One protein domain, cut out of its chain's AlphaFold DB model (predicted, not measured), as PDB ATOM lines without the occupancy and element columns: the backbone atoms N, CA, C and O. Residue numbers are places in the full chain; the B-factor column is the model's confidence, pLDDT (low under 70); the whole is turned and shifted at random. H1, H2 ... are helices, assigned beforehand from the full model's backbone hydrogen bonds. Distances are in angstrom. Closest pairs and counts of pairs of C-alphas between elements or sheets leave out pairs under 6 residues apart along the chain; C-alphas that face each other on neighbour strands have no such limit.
ATOM      1  N   ASP A  70      22.088  90.532 131.902       85.88
ATOM      2  CA  ASP A  70      22.257  90.401 133.352       85.88
ATOM      3  C   ASP A  70      23.576  91.047 133.801       85.88
ATOM      4  O   ASP A  70      23.646  91.701 134.841       85.88
ATOM      5  N   LYS A  71      24.620  90.957 132.966       80.88
ATOM      6  CA  LYS A  71      25.895  91.658 133.201       80.88
ATOM      7  C   LYS A  71      25.776  93.167 133.043       80.88
ATOM      8  O   LYS A  71      26.456  93.904 133.756       80.88
ATOM      9  N   PHE A  72      24.948  93.635 132.110       84.62
ATOM     10  CA  PHE A  72      24.663  95.060 131.974       84.62
ATOM     11  C   PHE A  72      23.916  95.583 133.203       84.62
ATOM     12  O   PHE A  72      24.334  96.579 133.788       84.62
ATOM     13  N   ASP A  73      22.876  94.876 133.641       86.19
ATOM     14  CA  ASP A  73      22.083  95.254 134.808       86.19
ATOM     15  C   ASP A  73      22.949  95.245 136.081       86.19
ATOM     16  O   ASP A  73      22.899  96.189 136.870       86.19
ATOM     17  N   GLN A  74      23.838  94.259 136.235       82.25
ATOM     18  CA  GLN A  74      24.817  94.224 137.324       82.25
ATOM     19  C   GLN A  74      25.818  95.389 137.266       82.25
ATOM     20  O   GLN A  74      26.136  95.974 138.299       82.25
ATOM     21  N   LEU A  75      26.314  95.757 136.080       82.19
ATOM     22  CA  LEU A  75      27.189  96.922 135.918       82.19
ATOM     23  C   LEU A  75      26.466  98.214 136.310       82.19
ATOM     24  O   LEU A  75      27.036  99.045 137.011       82.19
ATOM     25  N   VAL A  76      25.213  98.378 135.879       84.88
ATOM     26  CA  VAL A  76      24.392  99.540 136.232       84.88
ATOM     27  C   VAL A  76      24.176  99.612 137.741       84.88
ATOM     28  O   VAL A  76      24.287 100.702 138.298       84.88
ATOM     29  N   GLN A  77      23.914  98.485 138.409       83.81
ATOM     30  CA  GLN A  77      23.791  98.457 139.869       83.81
ATOM     31  C   GLN A  77      25.107  98.819 140.555       83.81
ATOM     32  O   GLN A  77      25.131  99.745 141.352       83.81
ATOM     33  N   ASN A  78      26.229  98.219 140.151       79.12
ATOM     34  CA  ASN A  78      27.540  98.549 140.716       79.12
ATOM     35  C   ASN A  78      27.904 100.034 140.557       79.12
ATOM     36  O   ASN A  78      28.562 100.601 141.424       79.12
ATOM     37  N   LEU A  79      27.500 100.670 139.450       81.56
ATOM     38  CA  LEU A  79      27.707 102.104 139.233       81.56
ATOM     39  C   LEU A  79      26.788 102.972 140.098       81.56
ATOM     40  O   LEU A  79      27.204 104.050 140.507       81.56
ATOM     41  N   ARG A  80      25.558 102.527 140.379       78.88
ATOM     42  CA  ARG A  80      24.641 103.219 141.303       78.88
ATOM     43  C   ARG A  80      25.093 103.083 142.754       78.88
ATOM     44  O   ARG A  80      25.048 104.055 143.497       78.88
ATOM     45  N   ASP A  81      25.560 101.896 143.119       78.38
ATOM     46  CA  ASP A  81      26.056 101.568 144.457       78.38
ATOM     47  C   ASP A  81      27.445 102.165 144.723       78.38
ATOM     48  O   ASP A  81      27.913 102.219 145.865       78.38
ATOM     49  N   LEU A  82      28.116 102.652 143.675       77.62
ATOM     50  CA  LEU A  82      29.337 103.426 143.802       77.62
ATOM     51  C   LEU A  82      29.009 104.782 144.436       77.62
ATOM     52  O   LEU A  82      28.719 105.770 143.762       77.62
ATOM     53  N   HIS A  83      29.101 104.838 145.761       73.88
ATOM     54  CA  HIS A  83      28.989 106.070 146.530       73.88
ATOM     55  C   HIS A  83      30.225 106.955 146.322       73.88
ATOM     56  O   HIS A  83      31.095 107.046 147.189       73.88
ATOM     57  N   LEU A  84      30.292 107.613 145.164       69.81
ATOM     58  CA  LEU A  84      31.377 108.522 144.795       69.81
ATOM     59  C   LEU A  84      31.605 109.593 145.863       69.81
ATOM     60  O   LEU A  84      32.750 109.823 146.222       69.81
ATOM     61  N   THR A  85      30.539 110.153 146.438       65.56
ATOM     62  CA  THR A  85      30.618 111.156 147.511       65.56
ATOM     63  C   THR A  85      31.360 110.632 148.744       65.56
ATOM     64  O   THR A  85      32.320 111.248 149.199       65.56
ATOM     65  N   LYS A  86      31.004 109.433 149.227       67.88
ATOM     66  CA  LYS A  86      31.698 108.792 150.361       67.88
ATOM     67  C   LYS A  86      33.148 108.459 150.018       67.88
ATOM     68  O   LYS A  86      34.029 108.558 150.861       67.88
ATOM     69  N   PHE A  87      33.407 108.051 148.778       68.88
ATOM     70  CA  PHE A  87      34.760 107.759 148.314       68.88
ATOM     71  C   PHE A  87      35.627 109.025 148.259       68.88
ATOM     72  O   PHE A  87      36.781 108.994 148.677       68.88
ATOM     73  N   THR A  88      35.072 110.151 147.804       67.25
ATOM     74  CA  THR A  88      35.775 111.439 147.760       67.25
ATOM     75  C   THR A  88      36.008 112.030 149.149       67.25
ATOM     76  O   THR A  88      37.071 112.602 149.376       67.25
ATOM     77  N   GLU A  89      35.079 111.833 150.090       66.62
ATOM     78  CA  GLU A  89      35.266 112.181 151.507       66.62
ATOM     79  C   GLU A  89      36.414 111.377 152.130       66.62
ATOM     80  O   GLU A  89      37.323 111.947 152.723       66.62
ATOM     81  N   VAL A  90      36.440 110.054 151.931       66.31
ATOM     82  CA  VAL A  90      37.492 109.174 152.478       66.31
ATOM     83  C   VAL A  90      38.883 109.498 151.918       66.31
ATOM     84  O   VAL A  90      39.885 109.302 152.602       66.31
ATOM     85  N   ILE A  91      38.963 109.995 150.683       68.62
ATOM     86  CA  ILE A  91      40.226 110.386 150.035       68.62
ATOM     87  C   ILE A  91      40.639 111.825 150.405       68.62
ATOM     88  O   ILE A  91      41.716 112.271 150.018       68.62
ATOM     89  N   GLY A  92      39.826 112.544 151.189       63.03
ATOM     90  CA  GLY A  92      40.125 113.908 151.629       63.03
ATOM     91  C   GLY A  92      40.020 114.937 150.502       63.03
ATOM     92  O   GLY A  92      40.678 115.976 150.535       63.03
ATOM     93  N   VAL A  93      39.212 114.655 149.472       67.88
ATOM     94  CA  VAL A  93      38.984 115.602 148.370       67.88
ATOM     95  C   VAL A  93      38.334 116.877 148.905       67.88
ATOM     96  O   VAL A  93      38.741 117.962 148.493       67.88
ATOM     97  N   SER A  94      37.409 116.757 149.862       68.31
ATOM     98  CA  SER A  94      36.801 117.893 150.570       68.31
ATOM     99  C   SER A  94      37.851 118.805 151.195       68.31
ATOM    100  O   SER A  94      37.815 120.016 151.005       68.31
ATOM    101  N   ASP A  95      38.830 118.216 151.874       70.25
ATOM    102  CA  ASP A  95      39.850 118.954 152.614       70.25
ATOM    103  C   ASP A  95      40.799 119.653 151.639       70.25
ATOM    104  O   ASP A  95      41.175 120.805 151.840       70.25
ATOM    105  N   SER A  96      41.122 118.993 150.520       70.12
ATOM    106  CA  SER A  96      41.922 119.594 149.449       70.12
ATOM    107  C   SER A  96      41.201 120.749 148.750       70.12
ATOM    108  O   SER A  96      41.826 121.753 148.422       70.12
ATOM    109  N   GLN A  97      39.886 120.633 148.548       72.81
ATOM    110  CA  GLN A  97      39.063 121.687 147.960       72.81
ATOM    111  C   GLN A  97      38.936 122.871 148.917       72.81
ATOM    112  O   GLN A  97      39.063 124.009 148.478       72.81
ATOM    113  N   HIS A  98      38.763 122.611 150.214       72.56
ATOM    114  CA  HIS A  98      38.713 123.656 151.231       72.56
ATOM    115  C   HIS A  98      40.017 124.457 151.279       72.56
ATOM    116  O   HIS A  98      39.967 125.683 151.242       72.56
ATOM    117  N   LEU A  99      41.168 123.774 151.248       71.44
ATOM    118  CA  LEU A  99      42.482 124.420 151.230       71.44
ATOM    119  C   LEU A  99      42.688 125.305 149.988       71.44
ATOM    120  O   LEU A  99      43.297 126.368 150.070       71.44
ATOM    121  N   ILE A 100      42.197 124.855 148.828       75.19
ATOM    122  CA  ILE A 100      42.263 125.625 147.578       75.19
ATOM    123  C   ILE A 100      41.393 126.878 147.684       75.19
ATOM    124  O   ILE A 100      41.857 127.954 147.326       75.19
ATOM    125  N   VAL A 101      40.168 126.753 148.201       75.62
ATOM    126  CA  VAL A 101      39.252 127.891 148.367       75.62
ATOM    127  C   VAL A 101      39.814 128.913 149.355       75.62
ATOM    128  O   VAL A 101      39.779 130.103 149.061       75.62
ATOM    129  N   GLU A 102      40.371 128.477 150.488       74.75
ATOM    130  CA  GLU A 102      41.017 129.385 151.447       74.75
ATOM    131  C   GLU A 102      42.174 130.150 150.806       74.75
ATOM    132  O   GLU A 102      42.232 131.374 150.910       74.75
ATOM    133  N   TYR A 103      43.049 129.446 150.081       74.62
ATOM    134  CA  TYR A 103      44.149 130.074 149.360       74.62
ATOM    135  C   TYR A 103      43.646 131.059 148.295       74.62
ATOM    136  O   TYR A 103      44.152 132.169 148.191       74.62
ATOM    137  N   GLU A 104      42.637 130.689 147.505       77.44
ATOM    138  CA  GLU A 104      42.072 131.566 146.475       77.44
ATOM    139  C   GLU A 104      41.406 132.814 147.069       77.44
ATOM    140  O   GLU A 104      41.528 133.889 146.484       77.44
ATOM    141  N   MET A 105      40.757 132.697 148.231       75.69
ATOM    142  CA  MET A 105      40.182 133.837 148.949       75.69
ATOM    143  C   MET A 105      41.254 134.745 149.558       75.69
ATOM    144  O   MET A 105      41.119 135.961 149.475       75.69
ATOM    145  N   GLU A 106      42.329 134.186 150.123       75.62
ATOM    146  CA  GLU A 106      43.460 134.962 150.664       75.62
ATOM    147  C   GLU A 106      44.174 135.782 149.575       75.62
ATOM    148  O   GLU A 106      44.736 136.842 149.844       75.62
ATOM    149  N   MET A 107      44.124 135.319 148.324       76.62
ATOM    150  CA  MET A 107      44.708 136.012 147.173       76.62
ATOM    151  C   MET A 107      43.863 137.187 146.651       76.62
ATOM    152  O   MET A 107      44.324 137.889 145.747       76.62
ATOM    153  N   ILE A 108      42.654 137.405 147.179       78.56
ATOM    154  CA  ILE A 108      41.805 138.558 146.853       78.56
ATOM    155  C   ILE A 108      42.047 139.636 147.912       78.56
ATOM    156  O   ILE A 108      41.697 139.468 149.076       78.56
ATOM    157  N   ASP A 109      42.649 140.751 147.507       81.38
ATOM    158  CA  ASP A 109      43.025 141.857 148.393       81.38
ATOM    159  C   ASP A 109      41.986 142.991 148.439       81.38
ATOM    160  O   ASP A 109      42.115 143.921 149.240       81.38
ATOM    161  N   ASP A 110      40.951 142.924 147.599       84.12
ATOM    162  CA  ASP A 110      39.926 143.949 147.490       84.12
ATOM    163  C   ASP A 110      38.586 143.534 148.121       84.12
ATOM    164  O   ASP A 110      37.875 142.640 147.659       84.12
ATOM    165  N   GLU A 111      38.210 144.270 149.169       78.50
ATOM    166  CA  GLU A 111      36.957 144.094 149.913       78.50
ATOM    167  C   GLU A 111      35.694 144.052 149.023       78.50
ATOM    168  O   GLU A 111      34.842 143.186 149.232       78.50
ATOM    169  N   PRO A 112      35.550 144.897 147.976       80.12
ATOM    170  CA  PRO A 112      34.361 144.862 147.125       80.12
ATOM    171  C   PRO A 112      34.194 143.549 146.349       80.12
ATOM    172  O   PRO A 112      33.061 143.143 146.084       80.12
ATOM    173  N   SER A 113      35.283 142.874 145.964       76.62
ATOM    174  CA  SER A 113      35.192 141.567 145.301       76.62
ATOM    175  C   SER A 113      34.779 140.464 146.272       76.62
ATOM    176  O   SER A 113      33.999 139.589 145.887       76.62
ATOM    177  N   LEU A 114      35.227 140.529 147.529       77.81
ATOM    178  CA  LEU A 114      34.795 139.602 148.580       77.81
ATOM    179  C   LEU A 114      33.289 139.732 148.859       77.81
ATOM    180  O   LEU A 114      32.595 138.715 148.928       77.81
ATOM    181  N   ASP A 115      32.760 140.958 148.902       77.56
ATOM    182  CA  ASP A 115      31.324 141.224 149.077       77.56
ATOM    183  C   ASP A 115      30.470 140.632 147.942       77.56
ATOM    184  O   ASP A 115      29.407 140.048 148.176       77.56
ATOM    185  N   VAL A 116      30.938 140.740 146.694       80.88
ATOM    186  CA  VAL A 116      30.247 140.168 145.526       80.88
ATOM    187  C   VAL A 116      30.247 138.638 145.575       80.88
ATOM    188  O   VAL A 116      29.231 138.016 145.250       80.88
ATOM    189  N   ILE A 117      31.353 138.022 146.002       76.50
ATOM    190  CA  ILE A 117      31.451 136.565 146.167       76.50
ATOM    191  C   ILE A 117      30.515 136.090 147.284       76.50
ATOM    192  O   ILE A 117      29.770 135.126 147.089       76.50
ATOM    193  N   ALA A 118      30.493 136.789 148.421       80.38
ATOM    194  CA  ALA A 118      29.606 136.475 149.538       80.38
ATOM    195  C   ALA A 118      28.126 136.561 149.128       80.38
ATOM    196  O   ALA A 118      27.352 135.642 149.403       80.38
ATOM    197  N   ALA A 119      27.739 137.610 148.397       81.62
ATOM    198  CA  ALA A 119      26.377 137.772 147.892       81.62
ATOM    199  C   ALA A 119      25.973 136.671 146.891       81.62
ATOM    200  O   ALA A 119      24.838 136.191 146.926       81.62
ATOM    201  N   ALA A 120      26.892 136.240 146.020       77.31
ATOM    202  CA  ALA A 120      26.644 135.157 145.069       77.31
ATOM    203  C   ALA A 120      26.521 133.781 145.755       77.31
ATOM    204  O   ALA A 120      25.705 132.965 145.331       77.31
ATOM    205  N   SER A 121      27.282 133.544 146.829       71.12
ATOM    206  CA  SER A 121      27.252 132.297 147.611       71.12
ATOM    207  C   SER A 121      25.890 132.051 148.276       71.12
ATOM    208  O   SER A 121      25.354 130.946 148.213       71.12
ATOM    209  N   VAL A 122      25.264 133.098 148.829       73.19
ATOM    210  CA  VAL A 122      23.940 133.016 149.482       73.19
ATOM    211  C   VAL A 122      22.829 132.585 148.512       73.19
ATOM    212  O   VAL A 122      21.854 131.968 148.931       73.19
ATOM    213  N   CYS A 123      22.972 132.856 147.211       60.62
ATOM    214  CA  CYS A 123      21.974 132.483 146.204       60.62
ATOM    215  C   CYS A 123      22.055 131.018 145.741       60.62
ATOM    216  O   CYS A 123      21.151 130.573 145.043       60.62
ATOM    217  N   ALA A 124      23.108 130.272 146.095       57.78
ATOM    218  CA  ALA A 124      23.289 128.872 145.693       57.78
ATOM    219  C   ALA A 124      22.716 127.857 146.708       57.78
ATOM    220  O   ALA A 124      22.881 126.652 146.537       57.78
ATOM    221  N   GLY A 125      22.093 128.337 147.790       52.44
ATOM    222  CA  GLY A 125      21.678 127.525 148.939       52.44
ATOM    223  C   GLY A 125      20.255 126.962 148.905       52.44
ATOM    224  O   GLY A 125      19.834 126.440 149.931       52.44
ATOM    225  N   ASP A 126      19.516 127.070 147.796       52.22
ATOM    226  CA  ASP A 126      18.087 126.690 147.738       52.22
ATOM    227  C   ASP A 126      17.787 125.557 146.737       52.22
ATOM    228  O   ASP A 126      16.641 125.309 146.363       52.22
TER     229      ASP A 126
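AT A GLANCE: This is residues 70 to 126 of the 131 residues of the protein "HeLo domain-containing protein" of Emmonsia crescens (UniProt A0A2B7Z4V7). Picture a drawn-out hook: H1, short H2 and H3 follow one another along its length, and after H3 the chain turns so that H4 folds back on a slant. There is no packed core, and H1 sticks out as an arm at one end. The printed part has 57 residues with four named helices, H1, H2, H3 and H4 in that order, and no named strand; its class is all helix. It is extended, with a radius of gyration of the C-alphas of 18.5 A and spans of 58 by 25 by 13 A.

HOW THE PARTS SIT: Start with H1, residues 70 to 81, which stands free and is apart from H2, residues 84 to 90. Next, find H3, residues 93 to 106: it is close to H2 but not clearly touching, the closest C-alphas being those of Thr 88 and Ser 94, 7.1 A apart. The lines of H2 and H3 are about perpendicular, at 77 degrees. Beyond it, H4, residues 111 to 122, is close to H3 but not clearly touching, and the closest C-alphas, those of Met 105 and Leu 114, are 7.9 A apart. H3 and H4 run opposite ways at a shallow tilt of 33 degrees, only just short of steep. In H1, H2, H3 and H4 every O i to N i+4 pair is within hydrogen-bond range.

IN THESE COORDINATES: Find C-alpha 70 at (22.257, 90.401, 133.352); from there H1 runs 16.2 A to C-alpha 81. H2 covers 9.8 A. H3 begins at C-alpha 93, (38.984, 115.602, 148.370), and runs 20.0 A. H4 runs 17.1 A to C-alpha 122 at (23.940, 133.016, 149.482).

THE WHOLE: The two C-alphas farthest apart, those of Asp 70 and Asp 110, are 58.1 A apart. The printed part has no cut, and its three links are tight. Look in the B-factor column for pLDDT under 70 at residues 84 to 94 and 123 to 126; the mean of the printed part is 74.4.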